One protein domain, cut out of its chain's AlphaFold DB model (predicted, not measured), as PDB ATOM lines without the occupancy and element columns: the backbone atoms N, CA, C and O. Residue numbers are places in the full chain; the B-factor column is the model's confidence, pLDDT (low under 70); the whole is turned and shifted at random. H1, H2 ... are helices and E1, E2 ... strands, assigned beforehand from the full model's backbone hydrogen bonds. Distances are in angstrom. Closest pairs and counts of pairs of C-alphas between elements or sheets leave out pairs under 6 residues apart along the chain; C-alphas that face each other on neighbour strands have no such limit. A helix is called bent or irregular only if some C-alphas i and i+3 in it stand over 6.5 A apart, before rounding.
ATOM      1  N   LEU A  32     198.211 202.608 190.871       29.23
ATOM      2  CA  LEU A  32     199.664 202.428 190.933       29.23
ATOM      3  C   LEU A  32     200.160 201.706 189.677       29.23
ATOM      4  O   LEU A  32     199.494 200.775 189.219       29.23
ATOM      5  N   CYS A  33     201.294 202.130 189.116       36.06
ATOM      6  CA  CYS A  33     201.880 201.505 187.924       36.06
ATOM      7  C   CYS A  33     203.377 201.203 188.083       36.06
ATOM      8  O   CYS A  33     204.083 201.991 188.712       36.06
ATOM      9  N   LEU A  34     203.857 200.118 187.459       28.16
ATOM     10  CA  LEU A  34     205.254 199.652 187.523       28.16
ATOM     11  C   LEU A  34     206.025 199.672 186.197       28.16
ATOM     12  O   LEU A  34     205.397 199.584 185.149       28.16
ATOM     13  N   HIS A  35     207.367 199.695 186.250       42.97
ATOM     14  CA  HIS A  35     208.293 199.529 185.107       42.97
ATOM     15  C   HIS A  35     209.575 198.726 185.479       42.97
ATOM     16  O   HIS A  35     209.969 198.751 186.645       42.97
ATOM     17  N   VAL A  36     210.217 198.041 184.503       33.97
ATOM     18  CA  VAL A  36     211.491 197.247 184.539       33.97
ATOM     19  C   VAL A  36     212.015 197.050 183.085       33.97
ATOM     20  O   VAL A  36     211.136 196.833 182.249       33.97
ATOM     21  N   PRO A  37     213.331 196.921 182.746       37.06
ATOM     22  CA  PRO A  37     214.577 197.562 183.224       37.06
ATOM     23  C   PRO A  37     215.422 198.218 182.081       37.06
ATOM     24  O   PRO A  37     215.162 197.998 180.904       37.06
ATOM     25  N   GLY A  38     216.500 198.941 182.439       26.06
ATOM     26  CA  GLY A  38     217.672 199.160 181.565       26.06
ATOM     27  C   GLY A  38     218.073 200.618 181.287       26.06
ATOM     28  O   GLY A  38     217.588 201.206 180.329       26.06
ATOM     29  N   ARG A  59     198.386 221.822 207.086       58.44
ATOM     30  CA  ARG A  59     198.680 221.362 208.457       58.44
ATOM     31  C   ARG A  59     197.780 222.051 209.472       58.44
ATOM     32  O   ARG A  59     197.078 221.372 210.202       58.44
ATOM     33  N   ARG A  60     197.709 223.388 209.426       60.25
ATOM     34  CA  ARG A  60     196.848 224.172 210.326       60.25
ATOM     35  C   ARG A  60     195.377 223.765 210.224       60.25
ATOM     36  O   ARG A  60     194.713 223.693 211.249       60.25
ATOM     37  N   ALA A  61     194.872 223.496 209.018       59.78
ATOM     38  CA  ALA A  61     193.496 223.033 208.820       59.78
ATOM     39  C   ALA A  61     193.249 221.649 209.448       59.78
ATOM     40  O   ALA A  61     192.229 221.455 210.105       59.78
ATOM     41  N   ARG A  62     194.194 220.709 209.290       64.44
ATOM     42  CA  ARG A  62     194.124 219.382 209.917       64.44
ATOM     43  C   ARG A  62     194.160 219.483 211.441       64.44
ATOM     44  O   ARG A  62     193.297 218.911 212.100       64.44
ATOM     45  N   ASP A  63     195.128 220.217 211.977       66.31
ATOM     46  CA  ASP A  63     195.371 220.295 213.418       66.31
ATOM     47  C   ASP A  63     194.191 220.992 214.132       66.31
ATOM     48  O   ASP A  63     193.661 220.452 215.097       66.31
ATOM     49  N   ARG A  64     193.628 222.070 213.554       61.72
ATOM     50  CA  ARG A  64     192.394 222.717 214.056       61.72
ATOM     51  C   ARG A  64     191.184 221.785 214.149       61.72
ATOM     52  O   ARG A  64     190.281 222.062 214.928       61.72
ATOM     53  N   LEU A  65     191.111 220.742 213.321       54.69
ATOM     54  CA  LEU A  65     190.001 219.787 213.332       54.69
ATOM     55  C   LEU A  65     190.230 218.645 214.331       54.69
ATOM     56  O   LEU A  65     189.257 218.095 214.838       54.69
ATOM     57  N   LEU A  66     191.490 218.291 214.604       58.09
ATOM     58  CA  LEU A  66     191.845 217.366 215.687       58.09
ATOM     59  C   LEU A  66     191.535 217.981 217.060       58.09
ATOM     60  O   LEU A  66     191.154 217.251 217.970       58.09
ATOM     61  N   ASP A  67     191.606 219.312 217.159       54.09
ATOM     62  CA  ASP A  67     191.224 220.084 218.348       54.09
ATOM     63  C   ASP A  67     189.701 220.284 218.496       54.09
ATOM     64  O   ASP A  67     189.229 220.743 219.539       54.09
ATOM     65  N   LEU A  68     188.896 219.954 217.475       50.97
ATOM     66  CA  LEU A  68     187.440 219.991 217.613       50.97
ATOM     67  C   LEU A  68     186.974 218.791 218.448       50.97
ATOM     68  O   LEU A  68     187.407 217.664 218.195       50.97
ATOM     69  N   PRO A  69     186.030 218.984 219.391       47.50
ATOM     70  CA  PRO A  69     185.455 217.868 220.128       47.50
ATOM     71  C   PRO A  69     184.894 216.840 219.134       47.50
ATOM     72  O   PRO A  69     184.290 217.239 218.128       47.50
ATOM     73  N   PRO A  70     185.066 215.525 219.385       52.12
ATOM     74  CA  PRO A  70     184.588 214.494 218.477       52.12
ATOM     75  C   PRO A  70     183.115 214.752 218.179       52.12
ATOM     76  O   PRO A  70     182.289 214.880 219.088       52.12
ATOM     77  N   ALA A  71     182.791 214.901 216.894       51.62
ATOM     78  CA  ALA A  71     181.441 215.237 216.479       51.62
ATOM     79  C   ALA A  71     180.462 214.230 217.102       51.62
ATOM     80  O   ALA A  71     180.526 213.037 216.804       51.62
ATOM     81  N   ARG A  72     179.517 214.713 217.927       48.62
ATOM     82  CA  ARG A  72     178.476 213.880 218.571       48.62
ATOM     83  C   ARG A  72     177.675 213.042 217.561       48.62
ATOM     84  O   ARG A  72     176.981 212.106 217.948       48.62
ATOM     85  N   ARG A  73     177.738 213.378 216.262       49.59
ATOM     86  CA  ARG A  73     177.170 212.607 215.150       49.59
ATOM     87  C   ARG A  73     178.098 212.652 213.925       49.59
ATOM     88  O   ARG A  73     178.512 213.738 213.527       49.59
ATOM     89  N   PRO A  74     178.376 211.516 213.267       54.16
ATOM     90  CA  PRO A  74     179.243 211.497 212.096       54.16
ATOM     91  C   PRO A  74     178.625 212.189 210.866       54.16
ATOM     92  O   PRO A  74     177.567 211.779 210.383       54.16
ATOM     93  N   GLY A  75     179.336 213.160 210.280       55.44
ATOM     94  CA  GLY A  75     178.948 213.858 209.038       55.44
ATOM     95  C   GLY A  75     178.904 212.980 207.772       55.44
ATOM     96  O   GLY A  75     178.412 213.402 206.732       55.44
ATOM     97  N   HIS A  76     179.361 211.725 207.844       61.50
ATOM     98  CA  HIS A  76     179.410 210.793 206.710       61.50
ATOM     99  C   HIS A  76     178.103 210.010 206.459       61.50
ATOM    100  O   HIS A  76     178.063 209.160 205.562       61.50
ATOM    101  N   ARG A  77     177.023 210.276 207.213       70.25
ATOM    102  CA  ARG A  77     175.718 209.603 207.028       70.25
ATOM    103  C   ARG A  77     175.144 209.774 205.619       70.25
ATOM    104  O   ARG A  77     174.474 208.867 205.146       70.25
ATOM    105  N   THR A  78     175.441 210.877 204.934       81.31
ATOM    106  CA  THR A  78     174.908 211.146 203.587       81.31
ATOM    107  C   THR A  78     175.666 210.392 202.490       81.31
ATOM    108  O   THR A  78     175.057 209.874 201.556       81.31
ATOM    109  N   LEU A  79     176.995 210.271 202.601       87.50
ATOM    110  CA  LEU A  79     177.817 209.624 201.568       87.50
ATOM    111  C   LEU A  79     177.840 208.097 201.693       87.50
ATOM    112  O   LEU A  79     177.917 207.397 200.683       87.50
ATOM    113  N   ARG A  80     177.746 207.558 202.917       87.69
ATOM    114  CA  ARG A  80     177.825 206.109 203.172       87.69
ATOM    115  C   ARG A  80     176.750 205.297 202.421       87.69
ATOM    116  O   ARG A  80     177.131 204.322 201.769       87.69
ATOM    117  N   PRO A  81     175.457 205.683 202.400       91.12
ATOM    118  CA  PRO A  81     174.436 204.994 201.608       91.12
ATOM    119  C   PRO A  81     174.711 205.053 200.102       91.12
ATOM    120  O   PRO A  81     174.518 204.061 199.400       91.12
ATOM    121  N   ILE A  82     175.208 206.189 199.598       92.75
ATOM    122  CA  ILE A  82     175.550 206.369 198.179       92.75
ATOM    123  C   ILE A  82     176.698 205.429 197.792       92.75
ATOM    124  O   ILE A  82     176.614 204.728 196.780       92.75
ATOM    125  N   LEU A  83     177.746 205.367 198.620       89.94
ATOM    126  CA  LEU A  83     178.879 204.461 198.436       89.94
ATOM    127  C   LEU A  83     178.439 202.993 198.469       89.94
ATOM    128  O   LEU A  83     178.771 202.247 197.546       89.94
ATOM    129  N   ALA A  84     177.656 202.594 199.474       91.50
ATOM    130  CA  ALA A  84     177.151 201.228 199.610       91.50
ATOM    131  C   ALA A  84     176.278 200.824 198.409       91.50
ATOM    132  O   ALA A  84     176.515 199.792 197.774       91.50
ATOM    133  N   ARG A  85     175.333 201.685 198.009       93.94
ATOM    134  CA  ARG A  85     174.482 201.462 196.831       93.94
ATOM    135  C   ARG A  85     175.307 201.344 195.556       93.94
ATOM    136  O   ARG A  85     175.067 200.455 194.738       93.94
ATOM    137  N   ARG A  86     176.312 202.206 195.386       95.25
ATOM    138  CA  ARG A  86     177.226 202.146 194.244       95.25
ATOM    139  C   ARG A  86     178.020 200.840 194.226       95.25
ATOM    140  O   ARG A  86     178.190 200.258 193.154       95.25
ATOM    141  N   GLN A  87     178.506 200.369 195.373       92.50
ATOM    142  CA  GLN A  87     179.206 199.087 195.470       92.50
ATOM    143  C   GLN A  87     178.292 197.920 195.078       92.50
ATOM    144  O   GLN A  87     178.697 197.105 194.249       92.50
ATOM    145  N   GLY A  88     177.051 197.889 195.578       94.69
ATOM    146  CA  GLY A  88     176.047 196.894 195.187       94.69
ATOM    147  C   GLY A  88     175.783 196.890 193.678       94.69
ATOM    148  O   GLY A  88     175.916 195.857 193.024       94.69
ATOM    149  N   LEU A  89     175.542 198.063 193.083       94.94
ATOM    150  CA  LEU A  89     175.345 198.199 191.633       94.94
ATOM    151  C   LEU A  89     176.573 197.761 190.824       94.94
ATOM    152  O   LEU A  89     176.430 197.161 189.760       94.94
ATOM    153  N   LYS A  90     177.791 198.009 191.321       93.75
ATOM    154  CA  LYS A  90     179.017 197.512 190.680       93.75
ATOM    155  C   LYS A  90     179.119 195.989 190.718       93.75
ATOM    156  O   LYS A  90     179.668 195.440 189.765       93.75
ATOM    157  N   ARG A  91     178.656 195.325 191.783       94.88
ATOM    158  CA  ARG A  91     178.617 193.853 191.860       94.88
ATOM    159  C   ARG A  91     177.613 193.305 190.848       94.88
ATOM    160  O   ARG A  91     178.017 192.530 189.986       94.88
ATOM    161  N   LEU A  92     176.385 193.826 190.852       95.06
ATOM    162  CA  LEU A  92     175.329 193.448 189.902       95.06
ATOM    163  C   LEU A  92     175.776 193.624 188.449       95.06
ATOM    164  O   LEU A  92     175.740 192.683 187.669       95.06
ATOM    165  N   ARG A  93     176.335 194.790 188.102       95.38
ATOM    166  CA  ARG A  93     176.895 195.034 186.766       95.38
ATOM    167  C   ARG A  93     177.925 193.977 186.351       95.38
ATOM    168  O   ARG A  93     178.026 193.652 185.173       95.38
ATOM    169  N   ASN A  94     178.751 193.493 187.275       93.06
ATOM    170  CA  ASN A  94     179.786 192.517 186.929       93.06
ATOM    171  C   ASN A  94     179.204 191.132 186.668       93.06
ATOM    172  O   ASN A  94     179.763 190.438 185.826       93.06
ATOM    173  N   ALA A  95     178.107 190.797 187.350       94.94
ATOM    174  CA  ALA A  95     177.357 189.556 187.197       94.94
ATOM    175  C   ALA A  95     176.331 189.588 186.044       94.94
ATOM    176  O   ALA A  95     175.751 188.564 185.718       94.94
ATOM    177  N   SER A  96     176.082 190.748 185.425       93.88
ATOM    178  CA  SER A  96     175.108 190.900 184.332       93.88
ATOM    179  C   SER A  96     175.752 191.014 182.945       93.88
ATOM    180  O   SER A  96     176.901 191.447 182.799       93.88
ATOM    181  N   ALA A  97     174.952 190.739 181.909       94.00
ATOM    182  CA  ALA A  97     175.273 190.934 180.494       94.00
ATOM    183  C   ALA A  97     174.250 191.854 179.788       94.00
ATOM    184  O   ALA A  97     173.259 192.276 180.392       94.00
ATOM    185  N   GLY A  98     174.529 192.211 178.528       94.31
ATOM    186  CA  GLY A  98     173.616 192.956 177.651       94.31
ATOM    187  C   GLY A  98     173.084 194.275 178.230       94.31
ATOM    188  O   GLY A  98     173.798 195.021 178.909       94.31
ATOM    189  N   LEU A  99     171.802 194.549 177.976       94.56
ATOM    190  CA  LEU A  99     171.111 195.767 178.416       94.56
ATOM    191  C   LEU A  99     171.069 195.913 179.946       94.56
ATOM    192  O   LEU A  99     171.236 197.015 180.471       94.56
ATOM    193  N   THR A 100     170.919 194.811 180.683       93.88
ATOM    194  CA  THR A 100     170.911 194.817 182.156       93.88
ATOM    195  C   THR A 100     172.247 195.298 182.714       93.88
ATOM    196  O   THR A 100     172.296 196.141 183.616       93.88
ATOM    197  N   ARG A 101     173.355 194.836 182.123       95.88
ATOM    198  CA  ARG A 101     174.689 195.334 182.458       95.88
ATOM    199  C   ARG A 101     174.815 196.831 182.192       95.88
ATOM    200  O   ARG A 101     175.330 197.542 183.056       95.88
ATOM    201  N   ALA A 102     174.372 197.300 181.024       95.00
ATOM    202  CA  ALA A 102     174.425 198.717 180.664       95.00
ATOM    203  C   ALA A 102     173.636 199.572 181.670       95.00
ATOM    204  O   ALA A 102     174.170 200.536 182.215       95.00
ATOM    205  N   ARG A 103     172.421 199.144 182.035       96.25
ATOM    206  CA  ARG A 103     171.583 199.806 183.047       96.25
ATOM    207  C   ARG A 103     172.298 199.946 184.393       96.25
ATOM    208  O   ARG A 103     172.312 201.033 184.972       96.25
ATOM    209  N   TYR A 104     172.903 198.875 184.909       96.75
ATOM    210  CA  TYR A 104     173.657 198.960 186.165       96.75
ATOM    211  C   TYR A 104     174.917 199.816 186.041       96.75
ATOM    212  O   TYR A 104     175.272 200.508 186.999       96.75
ATOM    213  N   ASP A 105     175.577 199.813 184.879       95.00
ATOM    214  CA  ASP A 105     176.743 200.661 184.645       95.00
ATOM    215  C   ASP A 105     176.379 202.151 184.628       95.00
ATOM    216  O   ASP A 105     177.025 202.936 185.321       95.00
ATOM    217  N   HIS A 106     175.292 202.535 183.951       95.88
ATOM    218  CA  HIS A 106     174.782 203.908 183.977       95.88
ATOM    219  C   HIS A 106     174.436 204.354 185.402       95.88
ATOM    220  O   HIS A 106     174.888 205.412 185.845       95.88
ATOM    221  N   ARG A 107     173.723 203.522 186.173       96.69
ATOM    222  CA  ARG A 107     173.341 203.849 187.559       96.69
ATOM    223  C   ARG A 107     174.551 204.008 188.481       96.69
ATOM    224  O   ARG A 107     174.620 204.979 189.230       96.69
ATOM    225  N   GLN A 108     175.522 203.089 188.441       95.94
ATOM    226  CA  GLN A 108     176.721 203.229 189.281       95.94
ATOM    227  C   GLN A 108     177.591 204.421 188.853       95.94
ATOM    228  O   GLN A 108     178.230 205.036 189.711       95.94
ATOM    229  N   ASN A 109     177.605 204.763 187.556       95.50
ATOM    230  CA  ASN A 109     178.308 205.938 187.037       95.50
ATOM    231  C   ASN A 109     177.640 207.240 187.495       95.50
ATOM    232  O   ASN A 109     178.353 208.143 187.918       95.50
ATOM    233  N   ALA A 110     176.309 207.325 187.504       95.50
ATOM    234  CA  ALA A 110     175.601 208.481 188.060       95.50
ATOM    235  C   ALA A 110     175.969 208.702 189.539       95.50
ATOM    236  O   ALA A 110     176.385 209.793 189.923       95.50
ATOM    237  N   LEU A 111     175.942 207.639 190.356       94.94
ATOM    238  CA  LEU A 111     176.363 207.726 191.761       94.94
ATOM    239  C   LEU A 111     177.848 208.084 191.914       94.94
ATOM    240  O   LEU A 111     178.212 208.790 192.849       94.94
ATOM    241  N   LYS A 112     178.719 207.617 191.008       94.00
ATOM    242  CA  LYS A 112     180.132 208.025 190.980       94.00
ATOM    243  C   LYS A 112     180.247 209.538 190.797       94.00
ATOM    244  O   LYS A 112     180.995 210.164 191.536       94.00
ATOM    245  N   TRP A 113     179.540 210.105 189.820       94.25
ATOM    246  CA  TRP A 113     179.609 211.535 189.532       94.25
ATOM    247  C   TRP A 113     179.069 212.381 190.678       94.25
ATOM    248  O   TRP A 113     179.712 213.360 191.028       94.25
ATOM    249  N   ILE A 114     177.992 211.951 191.342       92.06
ATOM    250  CA  ILE A 114     177.516 212.604 192.572       92.06
ATOM    251  C   ILE A 114     178.638 212.665 193.620       92.06
ATOM    252  O   ILE A 114     178.932 213.739 194.134       92.06
ATOM    253  N   LEU A 115     179.315 211.540 193.887       90.12
ATOM    254  CA  LEU A 115     180.414 211.483 194.861       90.12
ATOM    255  C   LEU A 115     181.601 212.382 194.475       90.12
ATOM    256  O   LEU A 115     182.161 213.049 195.340       90.12
ATOM    257  N   VAL A 116     181.973 212.416 193.191       89.00
ATOM    258  CA  VAL A 116     183.047 213.289 192.680       89.00
ATOM    259  C   VAL A 116     182.675 214.763 192.861       89.00
ATOM    260  O   VAL A 116     183.492 215.554 193.328       89.00
ATOM    261  N   THR A 117     181.431 215.131 192.552       90.06
ATOM    262  CA  THR A 117     180.948 216.507 192.691       90.06
ATOM    263  C   THR A 117     180.854 216.940 194.152       90.06
ATOM    264  O   THR A 117     181.131 218.100 194.433       90.06
ATOM    265  N   CYS A 118     180.543 216.042 195.098       90.19
ATOM    266  CA  CYS A 118     180.517 216.384 196.527       90.19
ATOM    267  C   CYS A 118     181.841 216.997 197.009       90.19
ATOM    268  O   CYS A 118     181.812 217.963 197.763       90.19
ATOM    269  N   PHE A 119     182.991 216.486 196.556       88.25
ATOM    270  CA  PHE A 119     184.292 217.062 196.912       88.25
ATOM    271  C   PHE A 119     184.495 218.463 196.315       88.25
ATOM    272  O   PHE A 119     184.898 219.385 197.027       88.25
ATOM    273  N   GLY A 120     184.179 218.641 195.027       87.44
ATOM    274  CA  GLY A 120     184.272 219.946 194.362       87.44
ATOM    275  C   GLY A 120     183.310 220.984 194.948       87.44
ATOM    276  O   GLY A 120     183.657 222.155 195.066       87.44
ATOM    277  N   TYR A 121     182.131 220.542 195.388       91.19
ATOM    278  CA  TYR A 121     181.118 221.379 196.024       91.19
ATOM    279  C   TYR A 121     181.621 222.013 197.330       91.19
ATOM    280  O   TYR A 121     181.292 223.163 197.603       91.19
ATOM    281  N   LEU A 122     182.458 221.310 198.110       90.00
ATOM    282  CA  LEU A 122     183.033 221.860 199.346       90.00
ATOM    283  C   LEU A 122     183.878 223.117 199.090       90.00
ATOM    284  O   LEU A 122     183.831 224.040 199.895       90.00
ATOM    285  N   GLY A 123     184.618 223.159 197.978       88.25
ATOM    286  CA  GLY A 123     185.506 224.273 197.624       88.25
ATOM    287  C   GLY A 123     184.875 225.334 196.717       88.25
ATOM    288  O   GLY A 123     185.535 226.315 196.377       88.25
ATOM    289  N   TYR A 124     183.622 225.163 196.284       90.44
ATOM    290  CA  TYR A 124     182.978 226.112 195.375       90.44
ATOM    291  C   TYR A 124     182.471 227.346 196.130       90.44
ATOM    292  O   TYR A 124     181.601 227.241 196.989       90.44
ATOM    293  N   LYS A 125     182.967 228.535 195.757       85.81
ATOM    294  CA  LYS A 125     182.655 229.815 196.422       85.81
ATOM    295  C   LYS A 125     181.154 230.094 196.570       85.81
ATOM    296  O   LYS A 125     180.744 230.640 197.585       85.81
ATOM    297  N   ASN A 126     180.338 229.712 195.583       88.56
ATOM    298  CA  ASN A 126     178.895 229.986 195.589       88.56
ATOM    299  C   ASN A 126     178.058 228.776 196.052       88.56
ATOM    300  O   ASN A 126     176.842 228.748 195.857       88.56
ATOM    301  N   ALA A 127     178.682 227.738 196.614       89.94
ATOM    302  CA  ALA A 127     177.958 226.589 197.145       89.94
ATOM    303  C   ALA A 127     177.268 226.944 198.467       89.94
ATOM    304  O   ALA A 127     177.922 227.294 199.445       89.94
ATOM    305  N   ARG A 128     175.944 226.747 198.531       89.62
ATOM    306  CA  ARG A 128     175.135 226.982 199.742       89.62
ATOM    307  C   ARG A 128     175.667 226.249 200.980       89.62
ATOM    308  O   ARG A 128     175.640 226.807 202.070       89.62
ATOM    309  N   PHE A 129     176.147 225.015 200.813       85.75
ATOM    310  CA  PHE A 129     176.741 224.212 201.894       85.75
ATOM    311  C   PHE A 129     178.256 223.999 201.713       85.75
ATOM    312  O   PHE A 129     178.815 223.048 202.256       85.75
ATOM    313  N   GLY A 130     178.915 224.849 200.915       86.50
ATOM    314  CA  GLY A 130     180.364 224.824 200.729       86.50
ATOM    315  C   GLY A 130     181.102 225.274 201.992       86.50
ATOM    316  O   GLY A 130     180.656 226.180 202.707       86.50
ATOM    317  N   ARG A 131     182.228 224.619 202.276       87.88
ATOM    318  CA  ARG A 131     183.140 224.934 203.383       87.88
ATOM    319  C   ARG A 131     184.562 224.683 202.904       87.88
ATOM    320  O   ARG A 131     184.955 223.529 202.710       87.88
ATOM    321  N   ILE A 132     185.311 225.762 202.696       87.81
ATOM    322  CA  ILE A 132     186.666 225.691 202.145       87.81
ATOM    323  C   ILE A 132     187.597 224.910 203.077       87.81
ATOM    324  O   ILE A 132     188.378 224.086 202.617       87.81
ATOM    325  N   GLU A 133     187.405 225.042 204.386       88.06
ATOM    326  CA  GLU A 133     188.158 224.334 205.419       88.06
ATOM    327  C   GLU A 133     187.939 222.820 205.318       88.06
ATOM    328  O   GLU A 133     188.873 222.030 205.462       88.06
ATOM    329  N   ALA A 134     186.712 222.388 205.001       87.56
ATOM    330  CA  ALA A 134     186.410 220.978 204.772       87.56
ATOM    331  C   ALA A 134     187.085 220.460 203.490       87.56
ATOM    332  O   ALA A 134     187.607 219.345 203.475       87.56
ATOM    333  N   HIS A 135     187.120 221.268 202.426       88.75
ATOM    334  CA  HIS A 135     187.825 220.932 201.185       88.75
ATOM    335  C   HIS A 135     189.344 220.789 201.402       88.75
ATOM    336  O   HIS A 135     189.957 219.811 200.960       88.75
ATOM    337  N   GLU A 136     189.949 221.730 202.128       90.38
ATOM    338  CA  GLU A 136     191.366 221.698 202.499       90.38
ATOM    339  C   GLU A 136     191.695 220.492 203.377       90.38
ATOM    340  O   GLU A 136     192.690 219.811 203.137       90.38
ATOM    341  N   THR A 137     190.825 220.176 204.336       88.25
ATOM    342  CA  THR A 137     190.970 219.023 205.231       88.25
ATOM    343  C   THR A 137     190.953 217.706 204.459       88.25
ATOM    344  O   THR A 137     191.842 216.874 204.639       88.25
ATOM    345  N   VAL A 138     189.986 217.511 203.552       88.62
ATOM    346  CA  VAL A 138     189.946 216.317 202.688       88.62
ATOM    347  C   VAL A 138     191.234 216.203 201.869       88.62
ATOM    348  O   VAL A 138     191.802 215.117 201.758       88.62
ATOM    349  N   THR A 139     191.733 217.324 201.345       89.38
ATOM    350  CA  THR A 139     192.988 217.365 200.583       89.38
ATOM    351  C   THR A 139     194.205 217.029 201.454       89.38
ATOM    352  O   THR A 139     195.101 216.315 201.003       89.38
ATOM    353  N   ALA A 140     194.238 217.502 202.703       89.19
ATOM    354  CA  ALA A 140     195.297 217.198 203.660       89.19
ATOM    355  C   ALA A 140     195.341 215.698 203.984       89.19
ATOM    356  O   ALA A 140     196.402 215.086 203.861       89.19
ATOM    357  N   TYR A 141     194.192 215.084 204.290       90.06
ATOM    358  CA  TYR A 141     194.108 213.639 204.519       90.06
ATOM    359  C   TYR A 141     194.482 212.834 203.272       90.06
ATOM    360  O   TYR A 141     195.246 211.880 203.377       90.06
ATOM    361  N   ALA A 142     194.010 213.224 202.084       89.31
ATOM    362  CA  ALA A 142     194.393 212.554 200.839       89.31
ATOM    363  C   ALA A 142     195.917 212.576 200.629       89.31
ATOM    364  O   ALA A 142     196.518 211.555 200.295       89.31
ATOM    365  N   ARG A 143     196.556 213.722 200.896       89.50
ATOM    366  CA  ARG A 143     198.011 213.870 200.798       89.50
ATOM    367  C   ARG A 143     198.753 213.041 201.839       89.50
ATOM    368  O   ARG A 143     199.763 212.437 201.500       89.50
ATOM    369  N   GLU A 144     198.262 212.992 203.073       90.88
ATOM    370  CA  GLU A 144     198.820 212.134 204.122       90.88
ATOM    371  C   GLU A 144     198.787 210.660 203.701       90.88
ATOM    372  O   GLU A 144     199.818 209.996 203.735       90.88
ATOM    373  N   LYS A 145     197.649 210.173 203.188       92.06
ATOM    374  CA  LYS A 145     197.532 208.791 202.697       92.06
ATOM    375  C   LYS A 145     198.467 208.504 201.524       92.06
ATOM    376  O   LYS A 145     199.095 207.448 201.499       92.06
ATOM    377  N   LEU A 146     198.608 209.441 200.583       91.56
ATOM    378  CA  LEU A 146     199.565 209.314 199.479       91.56
ATOM    379  C   LEU A 146     201.014 209.233 199.988       91.56
ATOM    380  O   LEU A 146     201.805 208.461 199.452       91.56
ATOM    381  N   LEU A 147     201.361 209.995 201.029       91.75
ATOM    382  CA  LEU A 147     202.691 209.961 201.642       91.75
ATOM    383  C   LEU A 147     202.966 208.658 202.386       91.75
ATOM    384  O   LEU A 147     204.053 208.108 202.236       91.75
ATOM    385  N   THR A 148     201.989 208.138 203.130       93.38
ATOM    386  CA  THR A 148     202.083 206.804 203.740       93.38
ATOM    387  C   THR A 148     202.321 205.745 202.669       93.38
ATOM    388  O   THR A 148     203.212 204.911 202.801       93.38
ATOM    389  N   ALA A 149     201.565 205.810 201.573       94.50
ATOM    390  CA  ALA A 149     201.681 204.853 200.484       94.50
ATOM    391  C   ALA A 149     203.045 204.937 199.774       94.50
ATOM    392  O   ALA A 149     203.635 203.909 199.445       94.50
ATOM    393  N   ARG A 150     203.572 206.155 199.599       94.12
ATOM    394  CA  ARG A 150     204.926 206.402 199.090       94.12
ATOM    395  C   ARG A 150     205.994 205.783 199.998       94.12
ATOM    396  O   ARG A 150     206.845 205.059 199.499       94.12
ATOM    397  N   ALA A 151     205.935 206.056 201.301       95.25
ATOM    398  CA  ALA A 151     206.917 205.560 202.263       95.25
ATOM    399  C   ALA A 151     206.940 204.024 202.316       95.25
ATOM    400  O   ALA A 151     208.013 203.432 202.364       95.25
ATOM    401  N   LEU A 152     205.770 203.381 202.231       95.88
ATOM    402  CA  LEU A 152     205.662 201.921 202.139       95.88
ATOM    403  C   LEU A 152     206.245 201.366 200.837       95.88
ATOM    404  O   LEU A 152     206.903 200.332 200.844       95.88
ATOM    405  N   ALA A 153     206.026 202.043 199.708       96.06
ATOM    406  CA  ALA A 153     206.653 201.634 198.456       96.06
ATOM    407  C   ALA A 153     208.187 201.697 198.566       96.06
ATOM    408  O   ALA A 153     208.870 200.738 198.207       96.06
ATOM    409  N   GLU A 154     208.720 202.791 199.118       96.00
ATOM    410  CA  GLU A 154     210.160 202.979 199.333       96.00
ATOM    411  C   GLU A 154     210.737 201.931 200.306       96.00
ATOM    412  O   GLU A 154     211.777 201.344 200.009       96.00
ATOM    413  N   SER A 155     210.044 201.600 201.404       96.19
ATOM    414  CA  SER A 155     210.499 200.567 202.349       96.19
ATOM    415  C   SER A 155     210.457 199.144 201.778       96.19
ATOM    416  O   SER A 155     211.223 198.290 202.215       96.19
ATOM    417  N   HIS A 156     209.620 198.886 200.769       94.62
ATOM    418  CA  HIS A 156     209.586 197.623 200.017       94.62
ATOM    419  C   HIS A 156     210.618 197.573 198.867       94.62
ATOM    420  O   HIS A 156     210.603 196.654 198.037       94.62
ATOM    421  N   GLY A 157     211.520 198.558 198.799       95.25
ATOM    422  CA  GLY A 157     212.587 198.634 197.801       95.25
ATOM    423  C   GLY A 157     212.133 199.159 196.439       95.25
ATOM    424  O   GLY A 157     212.854 198.991 195.454       95.25
ATOM    425  N   PHE A 158     210.953 199.777 196.348       96.38
ATOM    426  CA  PHE A 158     210.525 200.450 195.128       96.38
ATOM    427  C   PHE A 158     210.990 201.904 195.107       96.38
ATOM    428  O   PHE A 158     210.770 202.678 196.034       96.38
ATOM    429  N   ARG A 159     211.543 202.322 193.975       94.69
ATOM    430  CA  ARG A 159     211.754 203.729 193.651       94.69
ATOM    431  C   ARG A 159     210.440 204.349 193.188       94.69
ATOM    432  O   ARG A 159     209.853 203.895 192.211       94.69
ATOM    433  N   VAL A 160     210.003 205.428 193.827       93.50
ATOM    434  CA  VAL A 160     208.825 206.192 193.388       93.50
ATOM    435  C   VAL A 160     209.250 207.190 192.310       93.50
ATOM    436  O   VAL A 160     210.040 208.096 192.564       93.50
ATOM    437  N   LEU A 161     208.742 207.008 191.091       91.19
ATOM    438  CA  LEU A 161     209.053 207.839 189.926       91.19
ATOM    439  C   LEU A 161     208.188 209.095 189.860       91.19
ATOM    440  O   LEU A 161     208.666 210.164 189.497       91.19
ATOM    441  N   HIS A 162     206.900 208.953 190.176       89.19
ATOM    442  CA  HIS A 162     205.924 210.036 190.078       89.19
ATOM    443  C   HIS A 162     204.737 209.793 191.008       89.19
ATOM    444  O   HIS A 162     204.438 208.648 191.344       89.19
ATOM    445  N   ALA A 163     204.029 210.853 191.398       88.81
ATOM    446  CA  ALA A 163     202.812 210.756 192.200       88.81
ATOM    447  C   ALA A 163     201.859 211.926 191.924       88.81
ATOM    448  O   ALA A 163     202.277 213.082 191.840       88.81
ATOM    449  N   ILE A 164     200.564 211.635 191.792       84.94
ATOM    450  CA  ILE A 164     199.518 212.614 191.490       84.94
ATOM    451  C   ILE A 164     198.262 212.259 192.271       84.94
ATOM    452  O   ILE A 164     197.642 211.257 191.947       84.94
ATOM    453  N   VAL A 165     197.845 213.120 193.204       81.44
ATOM    454  CA  VAL A 165     196.566 213.076 193.951       81.44
ATOM    455  C   VAL A 165     196.234 211.707 194.572       81.44
ATOM    456  O   VAL A 165     196.366 211.549 195.780       81.44
ATOM    457  N   ASP A 166     195.802 210.746 193.758       86.06
ATOM    458  CA  ASP A 166     195.322 209.400 194.075       86.06
ATOM    459  C   ASP A 166     196.119 208.273 193.366       86.06
ATOM    460  O   ASP A 166     195.719 207.109 193.354       86.06
ATOM    461  N   SER A 167     197.249 208.596 192.741       90.31
ATOM    462  CA  SER A 167     198.046 207.662 191.942       90.31
ATOM    463  C   SER A 167     199.542 207.865 192.133       90.31
ATOM    464  O   SER A 167     200.004 208.966 192.435       90.31
ATOM    465  N   MET A 168     200.312 206.796 191.944       92.31
ATOM    466  CA  MET A 168     201.772 206.859 191.889       92.31
ATOM    467  C   MET A 168     202.347 205.874 190.871       92.31
ATOM    468  O   MET A 168     201.690 204.938 190.421       92.31
ATOM    469  N   TRP A 169     203.584 206.121 190.478       94.25
ATOM    470  CA  TRP A 169     204.363 205.289 189.579       94.25
ATOM    471  C   TRP A 169     205.603 204.860 190.329       94.25
ATOM    472  O   TRP A 169     206.309 205.702 190.882       94.25
ATOM    473  N   ILE A 170     205.849 203.560 190.358       95.69
ATOM    474  CA  ILE A 170     206.940 202.962 191.114       95.69
ATOM    475  C   ILE A 170     207.774 202.055 190.213       95.69
ATOM    476  O   ILE A 170     207.332 201.620 189.154       95.69
ATOM    477  N   GLN A 171     209.010 201.796 190.610       93.25
ATOM    478  CA  GLN A 171     209.967 201.027 189.831       93.25
ATOM    479  C   GLN A 171     210.832 200.196 190.769       93.25
ATOM    480  O   GLN A 171     211.371 200.717 191.740       93.25
ATOM    481  N   LYS A 172     210.996 198.914 190.458       94.00
ATOM    482  CA  LYS A 172     211.956 198.026 191.117       94.00
ATOM    483  C   LYS A 172     212.399 196.977 190.096       94.00
ATOM    484  O   LYS A 172     211.528 196.300 189.547       94.00
ATOM    485  N   PRO A 173     213.700 196.862 189.783       89.81
ATOM    486  CA  PRO A 173     214.194 195.842 188.863       89.81
ATOM    487  C   PRO A 173     213.749 194.438 189.282       89.81
ATOM    488  O   PRO A 173     213.788 194.104 190.462       89.81
ATOM    489  N   GLY A 174     213.290 193.634 188.321       88.62
ATOM    490  CA  GLY A 174     212.825 192.265 188.571       88.62
ATOM    491  C   GLY A 174     211.495 192.144 189.324       88.62
ATOM    492  O   GLY A 174     211.092 191.026 189.627       88.62
ATOM    493  N   ALA A 175     210.799 193.252 189.606       91.44
ATOM    494  CA  ALA A 175     209.562 193.200 190.375       91.44
ATOM    495  C   ALA A 175     208.466 192.371 189.694       91.44
ATOM    496  O   ALA A 175     208.162 192.538 188.507       91.44
ATOM    497  N   THR A 176     207.835 191.518 190.492       92.44
ATOM    498  CA  THR A 176     206.723 190.660 190.083       92.44
ATOM    499  C   THR A 176     205.379 191.326 190.360       92.44
ATOM    500  O   THR A 176     205.253 192.175 191.237       92.44
ATOM    501  N   GLU A 177     204.328 190.922 189.641       93.00
ATOM    502  CA  GLU A 177     202.971 191.412 189.923       93.00
ATOM    503  C   GLU A 177     202.519 191.067 191.353       93.00
ATOM    504  O   GLU A 177     201.864 191.882 192.002       93.00
ATOM    505  N   ALA A 178     202.926 189.904 191.872       94.56
ATOM    506  CA  ALA A 178     202.620 189.473 193.233       94.56
ATOM    507  C   ALA A 178     203.171 190.451 194.285       94.56
ATOM    508  O   ALA A 178     202.400 190.946 195.104       94.56
ATOM    509  N   GLU A 179     204.451 190.833 194.197       94.69
ATOM    510  CA  GLU A 179     205.058 191.814 195.119       94.69
ATOM    511  C   GLU A 179     204.302 193.151 195.137       94.69
ATOM    512  O   GLU A 179     204.195 193.822 196.165       94.69
ATOM    513  N   VAL A 180     203.747 193.552 193.995       95.00
ATOM    514  CA  VAL A 180     203.000 194.807 193.862       95.00
ATOM    515  C   VAL A 180     201.618 194.685 194.485       95.00
ATOM    516  O   VAL A 180     201.139 195.623 195.124       95.00
ATOM    517  N   LEU A 181     200.960 193.538 194.318       95.56
ATOM    518  CA  LEU A 181     199.691 193.255 194.980       95.56
ATOM    519  C   LEU A 181     199.866 193.169 196.498       95.56
ATOM    520  O   LEU A 181     198.968 193.584 197.229       95.56
ATOM    521  N   ASP A 182     201.010 192.684 196.972       95.44
ATOM    522  CA  ASP A 182     201.362 192.646 198.393       95.44
ATOM    523  C   ASP A 182     201.551 194.061 198.942       95.44
ATOM    524  O   ASP A 182     200.926 194.421 199.942       95.44
ATOM    525  N   LEU A 183     202.286 194.913 198.220       95.69
ATOM    526  CA  LEU A 183     202.376 196.341 198.526       95.69
ATOM    527  C   LEU A 183     200.988 197.007 198.545       95.69
ATOM    528  O   LEU A 183     200.695 197.800 199.437       95.69
ATOM    529  N   CYS A 184     200.101 196.681 197.599       95.56
ATOM    530  CA  CYS A 184     198.743 197.232 197.584       95.56
ATOM    531  C   CYS A 184     197.950 196.854 198.847       95.56
ATOM    532  O   CYS A 184     197.191 197.685 199.354       95.56
ATOM    533  N   ARG A 185     198.127 195.628 199.369       95.56
ATOM    534  CA  ARG A 185     197.502 195.186 200.627       95.56
ATOM    535  C   ARG A 185     198.085 195.929 201.827       95.56
ATOM    536  O   ARG A 185     197.311 196.508 202.585       95.56
ATOM    537  N   ALA A 186     199.411 196.031 201.920       95.00
ATOM    538  CA  ALA A 186     200.086 196.784 202.981       95.00
ATOM    539  C   ALA A 186     199.660 198.266 203.006       95.00
ATOM    540  O   ALA A 186     199.350 198.823 204.061       95.00
ATOM    541  N   ILE A 187     199.560 198.905 201.835       94.56
ATOM    542  CA  ILE A 187     199.048 200.278 201.717       94.56
ATOM    543  C   ILE A 187     197.596 200.353 202.185       94.56
ATOM    544  O   ILE A 187     197.244 201.284 202.903       94.56
ATOM    545  N   GLN A 188     196.742 199.407 201.792       93.50
ATOM    546  CA  GLN A 188     195.343 199.409 202.214       93.50
ATOM    547  C   GLN A 188     195.202 199.286 203.738       93.50
ATOM    548  O   GLN A 188     194.368 199.986 204.314       93.50
ATOM    549  N   GLU A 189     196.007 198.437 204.375       94.88
ATOM    550  CA  GLU A 189     196.028 198.250 205.829       94.88
ATOM    551  C   GLU A 189     196.492 199.516 206.558       94.88
ATOM    552  O   GLU A 189     195.804 199.991 207.461       94.88
ATOM    553  N   ALA A 190     197.594 200.131 206.119       92.38
ATOM    554  CA  ALA A 190     198.145 201.324 206.764       92.38
ATOM    555  C   ALA A 190     197.348 202.610 206.468       92.38
ATOM    556  O   ALA A 190     197.137 203.458 207.338       92.38
ATOM    557  N   ALA A 191     196.906 202.795 205.223       88.31
ATOM    558  CA  ALA A 191     196.220 204.010 204.791       88.31
ATOM    559  C   ALA A 191     194.704 203.960 205.047       88.31
ATOM    560  O   ALA A 191     194.063 205.013 205.091       88.31
ATOM    561  N   GLY A 192     194.115 202.772 205.215       85.31
ATOM    562  CA  GLY A 192     192.668 202.579 205.370       85.31
ATOM    563  C   GLY A 192     191.863 202.810 204.083       85.31
ATOM    564  O   GLY A 192     190.632 202.855 204.116       85.31
ATOM    565  N   ILE A 193     192.539 202.977 202.941       84.19
ATOM    566  CA  ILE A 193     191.932 203.180 201.621       84.19
ATOM    567  C   ILE A 193     192.586 202.204 200.647       84.19
ATOM    568  O   ILE A 193     193.807 202.152 200.532       84.19
ATOM    569  N   GLY A 194     191.767 201.429 199.935       81.94
ATOM    570  CA  GLY A 194     192.261 200.446 198.976       81.94
ATOM    571  C   GLY A 194     192.867 201.093 197.733       81.94
ATOM    572  O   GLY A 194     192.191 201.852 197.036       81.94
ATOM    573  N   ILE A 195     194.102 200.717 197.416       89.44
ATOM    574  CA  ILE A 195     194.795 201.046 196.166       89.44
ATOM    575  C   ILE A 195     194.772 199.832 195.227       89.44
ATOM    576  O   ILE A 195     194.615 198.698 195.672       89.44
ATOM    577  N   ASN A 196     194.837 200.051 193.911       89.50
ATOM    578  CA  ASN A 196     194.850 198.955 192.938       89.50
ATOM    579  C   ASN A 196     195.998 199.136 191.940       89.50
ATOM    580  O   ASN A 196     196.287 200.259 191.517       89.50
ATOM    581  N   LEU A 197     196.564 198.013 191.498       92.88
ATOM    582  CA  LEU A 197     197.421 197.965 190.319       92.88
ATOM    583  C   LEU A 197     196.598 198.341 189.079       92.88
ATOM    584  O   LEU A 197     195.563 197.732 188.798       92.88
ATOM    585  N   GLU A 198     197.033 199.378 188.361       90.75
ATOM    586  CA  GLU A 198     196.415 199.766 187.090       90.75
ATOM    587  C   GLU A 198     196.922 198.916 185.931       90.75
ATOM    588  O   GLU A 198     196.143 198.481 185.086       90.75
ATOM    589  N   GLY A 199     198.237 198.745 185.887       92.62
ATOM    590  CA  GLY A 199     198.946 198.124 184.791       92.62
ATOM    591  C   GLY A 199     200.449 198.288 184.958       92.62
ATOM    592  O   GLY A 199     200.934 199.082 185.771       92.62
ATOM    593  N   ILE A 200     201.184 197.518 184.170       93.94
ATOM    594  CA  ILE A 200     202.644 197.510 184.154       93.94
ATOM    595  C   ILE A 200     203.085 198.100 182.817       93.94
ATOM    596  O   ILE A 200     202.607 197.663 181.772       93.94
ATOM    597  N   TYR A 201     203.950 199.108 182.845       94.69
ATOM    598  CA  TYR A 201     204.468 199.791 181.665       94.69
ATOM    599  C   TYR A 201     205.667 199.060 181.063       94.69
ATOM    600  O   TYR A 201     206.580 198.637 181.775       94.69
ATOM    601  N   LYS A 202     205.682 199.004 179.730       93.56
ATOM    602  CA  LYS A 202     206.883 198.764 178.918       93.56
ATOM    603  C   LYS A 202     207.815 199.964 179.018       93.56
ATOM    604  O   LYS A 202     208.986 199.822 179.324       93.56
ATOM    605  N   TRP A 203     207.245 201.160 178.897       93.12
ATOM    606  CA  TRP A 203     207.916 202.439 179.107       93.12
ATOM    607  C   TRP A 203     206.887 203.510 179.498       93.12
ATOM    608  O   TRP A 203     205.698 203.409 179.177       93.12
ATOM    609  N   VAL A 204     207.343 204.544 180.207       93.75
ATOM    610  CA  VAL A 204     206.549 205.728 180.559       93.75
ATOM    611  C   VAL A 204     207.457 206.955 180.575       93.75
ATOM    612  O   VAL A 204     208.578 206.902 181.069       93.75
ATOM    613  N   SER A 205     206.963 208.062 180.030       91.12
ATOM    614  CA  SER A 205     207.654 209.342 179.929       91.12
ATOM    615  C   SER A 205     206.845 210.416 180.653       91.12
ATOM    616  O   SER A 205     205.685 210.673 180.312       91.12
ATOM    617  N   PHE A 206     207.447 211.029 181.675       89.69
ATOM    618  CA  PHE A 206     206.888 212.173 182.403       89.69
ATOM    619  C   PHE A 206     207.462 213.465 181.836       89.69
ATOM    620  O   PHE A 206     208.674 213.595 181.705       89.69
ATOM    621  N   LEU A 207     206.604 214.423 181.504       84.94
ATOM    622  CA  LEU A 207     207.001 215.607 180.750       84.94
ATOM    623  C   LEU A 207     207.040 216.854 181.645       84.94
ATOM    624  O   LEU A 207     206.157 217.032 182.493       84.94
ATOM    625  N   PRO A 208     208.003 217.768 181.435       77.19
ATOM    626  CA  PRO A 208     208.053 219.018 182.183       77.19
ATOM    627  C   PRO A 208     206.891 219.953 181.813       77.19
ATOM    628  O   PRO A 208     206.136 219.740 180.849       77.19
ATOM    629  N   SER A 209     206.729 221.029 182.588       72.69
ATOM    630  CA  SER A 209     205.863 222.134 182.175       72.69
ATOM    631  C   SER A 209     206.405 222.809 180.926       72.69
ATOM    632  O   SER A 209     207.591 223.111 180.840       72.69
ATOM    633  N   ARG A 210     205.498 223.165 180.013       68.00
ATOM    634  CA  ARG A 210     205.820 223.999 178.847       68.00
ATOM    635  C   ARG A 210     206.128 225.451 179.217       68.00
ATOM    636  O   ARG A 210     206.759 226.147 178.441       68.00
ATOM    637  N   VAL A 211     205.633 225.920 180.367       63.91
ATOM    638  CA  VAL A 211     205.771 227.325 180.802       63.91
ATOM    639  C   VAL A 211     206.908 227.487 181.808       63.91
ATOM    640  O   VAL A 211     207.544 228.530 181.870       63.91
ATOM    641  N   LYS A 212     207.151 226.460 182.626       62.84
ATOM    642  CA  LYS A 212     208.174 226.478 183.675       62.84
ATOM    643  C   LYS A 212     208.920 225.145 183.670       62.84
ATOM    644  O   LYS A 212     208.533 224.277 184.445       62.84
ATOM    645  N   PRO A 213     209.950 224.955 182.829       59.75
ATOM    646  CA  PRO A 213     210.651 223.673 182.711       59.75
ATOM    647  C   PRO A 213     211.142 223.109 184.055       59.75
ATOM    648  O   PRO A 213     211.096 221.902 184.266       59.75
ATOM    649  N   ALA A 214     211.484 223.988 185.009       53.44
ATOM    650  CA  ALA A 214     211.857 223.645 186.386       53.44
ATOM    651  C   ALA A 214     210.700 223.123 187.274       53.44
ATOM    652  O   ALA A 214     210.919 222.746 188.422       53.44
ATOM    653  N   VAL A 215     209.456 223.120 186.782       52.53
ATOM    654  CA  VAL A 215     208.262 222.648 187.492       52.53
ATOM    655  C   VAL A 215     207.652 221.484 186.713       52.53
ATOM    656  O   VAL A 215     207.162 221.647 185.594       52.53
ATOM    657  N   SER A 216     207.622 220.298 187.320       54.06
ATOM    658  CA  SER A 216     206.917 219.143 186.759       54.06
ATOM    659  C   SER A 216     205.410 219.409 186.710       54.06
ATOM    660  O   SER A 216     204.809 219.768 187.728       54.06
ATOM    661  N   VAL A 217     204.764 219.184 185.561       66.50
ATOM    662  CA  VAL A 217     203.296 219.169 185.497       66.50
ATOM    663  C   VAL A 217     202.844 217.744 185.714       66.50
ATOM    664  O   VAL A 217     202.962 216.912 184.821       66.50
ATOM    665  N   ALA A 218     202.263 217.497 186.886       70.25
ATOM    666  CA  ALA A 218     201.757 216.193 187.295       70.25
ATOM    667  C   ALA A 218     201.020 215.449 186.164       70.25
ATOM    668  O   ALA A 218     201.292 214.285 185.901       70.25
ATOM    669  N   ASN A 219     200.149 216.147 185.432       81.94
ATOM    670  CA  ASN A 219     199.246 215.554 184.448       81.94
ATOM    671  C   ASN A 219     199.788 215.458 183.010       81.94
ATOM    672  O   ASN A 219     198.985 215.215 182.108       81.94
ATOM    673  N   ARG A 220     201.092 215.663 182.769       88.56
ATOM    674  CA  ARG A 220     201.698 215.497 181.436       88.56
ATOM    675  C   ARG A 220     202.583 214.258 181.400       88.56
ATOM    676  O   ARG A 220     203.719 214.292 181.863       88.56
ATOM    677  N   TYR A 221     202.053 213.168 180.859       91.12
ATOM    678  CA  TYR A 221     202.802 211.931 180.678       91.12
ATOM    679  C   TYR A 221     202.175 211.043 179.607       91.12
ATOM    680  O   TYR A 221     200.979 211.133 179.305       91.12
ATOM    681  N   LEU A 222     202.989 210.148 179.067       93.62
ATOM    682  CA  LEU A 222     202.566 209.104 178.149       93.62
ATOM    683  C   LEU A 222     203.303 207.800 178.448       93.62
ATOM    684  O   LEU A 222     204.429 207.827 178.928       93.62
ATOM    685  N   GLY A 223     202.682 206.663 178.168       94.19
ATOM    686  CA  GLY A 223     203.315 205.361 178.332       94.19
ATOM    687  C   GLY A 223     202.544 204.256 177.633       94.19
ATOM    688  O   GLY A 223     201.344 204.391 177.384       94.19
ATOM    689  N   ALA A 224     203.232 203.155 177.354       95.31
ATOM    690  CA  ALA A 224     202.637 201.937 176.821       95.31
ATOM    691  C   ALA A 224     202.634 200.850 177.899       95.31
ATOM    692  O   ALA A 224     203.674 200.537 178.484       95.31
ATOM    693  N   PHE A 225     201.467 200.271 178.176       94.62
ATOM    694  CA  PHE A 225     201.362 199.111 179.055       94.62
ATOM    695  C   PHE A 225     201.887 197.845 178.365       94.62
ATOM    696  O   PHE A 225     201.882 197.745 177.139       94.62
ATOM    697  N   ARG A 226     202.270 196.832 179.151       91.31
ATOM    698  CA  ARG A 226     202.592 195.478 178.663       91.31
ATOM    699  C   ARG A 226     201.426 194.835 177.910       91.31
ATOM    700  O   ARG A 226     201.648 193.991 177.057       91.31
ATOM    701  N   SER A 227     200.193 195.268 178.183       88.94
ATOM    702  CA  SER A 227     198.999 194.869 177.428       88.94
ATOM    703  C   SER A 227     198.908 195.484 176.024       88.94
ATOM    704  O   SER A 227     197.993 195.142 175.282       88.94
ATOM    705  N   GLY A 228     199.788 196.431 175.677       87.19
ATOM    706  CA  GLY A 228     199.723 197.226 174.448       87.19
ATOM    707  C   GLY A 228     198.828 198.468 174.542       87.19
ATOM    708  O   GLY A 228     198.864 199.312 173.652       87.19
ATOM    709  N   GLU A 229     198.047 198.633 175.618       92.31
ATOM    710  CA  GLU A 229     197.220 199.831 175.802       92.31
ATOM    711  C   GLU A 229     198.093 201.071 176.066       92.31
ATOM    712  O   GLU A 229     198.993 201.065 176.908       92.31
ATOM    713  N   LEU A 230     197.779 202.166 175.372       93.00
ATOM    714  CA  LEU A 230     198.433 203.455 175.554       93.00
ATOM    715  C   LEU A 230     197.755 204.286 176.642       93.00
ATOM    716  O   LEU A 230     196.561 204.598 176.587       93.00
ATOM    717  N   LYS A 231     198.555 204.752 177.598       93.31
ATOM    718  CA  LYS A 231     198.143 205.727 178.600       93.31
ATOM    719  C   LYS A 231     198.678 207.097 178.215       93.31
ATOM    720  O   LYS A 231     199.874 207.336 178.275       93.31
ATOM    721  N   ILE A 232     197.781 208.016 177.872       92.88
ATOM    722  CA  ILE A 232     198.144 209.349 177.377       92.88
ATOM    723  C   ILE A 232     197.438 210.423 178.204       92.88
ATOM    724  O   ILE A 232     196.205 210.412 178.299       92.88
ATOM    725  N   ARG A 233     198.195 211.359 178.791       91.12
ATOM    726  CA  ARG A 233     197.676 212.467 179.606       91.12
ATOM    727  C   ARG A 233     198.405 213.778 179.324       91.12
ATOM    728  O   ARG A 233     199.626 213.835 179.326       91.12
ATOM    729  N   GLY A 234     197.633 214.847 179.111       86.62
ATOM    730  CA  GLY A 234     198.152 216.221 179.063       86.62
ATOM    731  C   GLY A 234     199.077 216.554 177.884       86.62
ATOM    732  O   GLY A 234     199.777 217.569 177.940       86.62
ATOM    733  N   ILE A 235     199.083 215.729 176.833       90.44
ATOM    734  CA  ILE A 235     199.764 216.015 175.561       90.44
ATOM    735  C   ILE A 235     198.766 216.494 174.500       90.44
ATOM    736  O   ILE A 235     197.554 216.335 174.673       90.44
TER     737      ILE A 235
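What this domain is: This is residues 32 to 38 and 59 to 235 of the 419 residues of the protein "DNA-directed DNA polymerase" of candidate division NC10 bacterium (UniProt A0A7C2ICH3). Two lobes are joined by the long helix H4: a folded six-stranded sheet with H5 over E1 and E4 at one end, and the helical hairpin H2 and H3 at the other, where H3 makes a corner with the start of H4. H1 crosses H4 near that corner, and residues 66 to 78 stick out beyond it. The 184 printed residues include five helices and six strands in the order E1 H1 H2 H3 H4 E2 E3 H5 E4 E5 E6, of the mixed class. The mixed sheet runs E2 E3 E1 E4 E5 E6. The whole is only just loose, close to compact, with a radius of gyration of the C-alphas of 19.3 A and spans of 55 by 49 by 36 A.

Where its parts are: E1 is residues 32 to 35, with C-alpha 32 at (199.664, 202.428, 190.933). H1 is residues 59 to 66, H2 79 to 95, 24.7 A long, and H3 98 to 123, 39.0 A. H4, residues 132 to 155, spans 34.6 A from C-alpha 132 at (186.666, 225.691, 202.145). E2 is residues 159 to 164, E3 167 to 171, and H5 177 to 191, 20.6 A. E4, residues 196 to 208, is 26.3 A long and bends by 95 degrees at residue 202; E5, 216 to 225, is 22.2 A long. E6, residues 230 to 233, ends with C-alpha 233 at (197.676, 212.467, 179.606).

How they stand to each other: The twisted sheet is a folded sheet, bent back into two leaves: E2 E3 E1 face E5 E6, with E4 as the hinge. E1 is parallel to E3 (N 170 and O 33, 2.9 A) and to E4 (N 201 and O 34, 2.8 A). The hairpin E2 and E3 has N 161 and O 169 at 2.8 A. E4 E5 E6 form a meander, each strand the antiparallel neighbour of the one before, with N 205 and O 222 at 2.8 A and N 223 and O 231 at 2.9 A. E3, H5 and E4 form a split strand-helix-strand unit, E1 between its strands, with a right-handed crossover. H5 is on the sheet at a height of 7.4 A; H4 only grazes it with residues 143 to 154. H4, the hub, touches H5 at a steep tilt of 42 degrees, opposite ways (closest C-alphas Lys 145 and Ala 191, 5.4 A). It touches H1, about perpendicular at 76 degrees (Arg 62 and Thr 137, 5.7 A), and H3 (Gly 123 and Ile 132, 4.9 A). H2 and H3 touch at a shallow tilt of 25 degrees, opposite ways (Arg 93 and Arg 101, 4.8 A). Every O i to N i+4 pair is within hydrogen-bond range in H1, H2, H4 and H5; in H3, 19 of 22 are.

The domain as a whole: The C-alphas of Gly 38 and Arg 72, the two farthest apart, are 55.9 A apart. Residues 39 to 58 are not printed, and C-alphas 38 and 59 are 39.7 A apart across this cut. The link from H1 to H2 is long, with 12 residues. The mean pLDDT of the printed part is 84.3; residues 32 to 38, 59 to 76 and 210 to 217 are under 70.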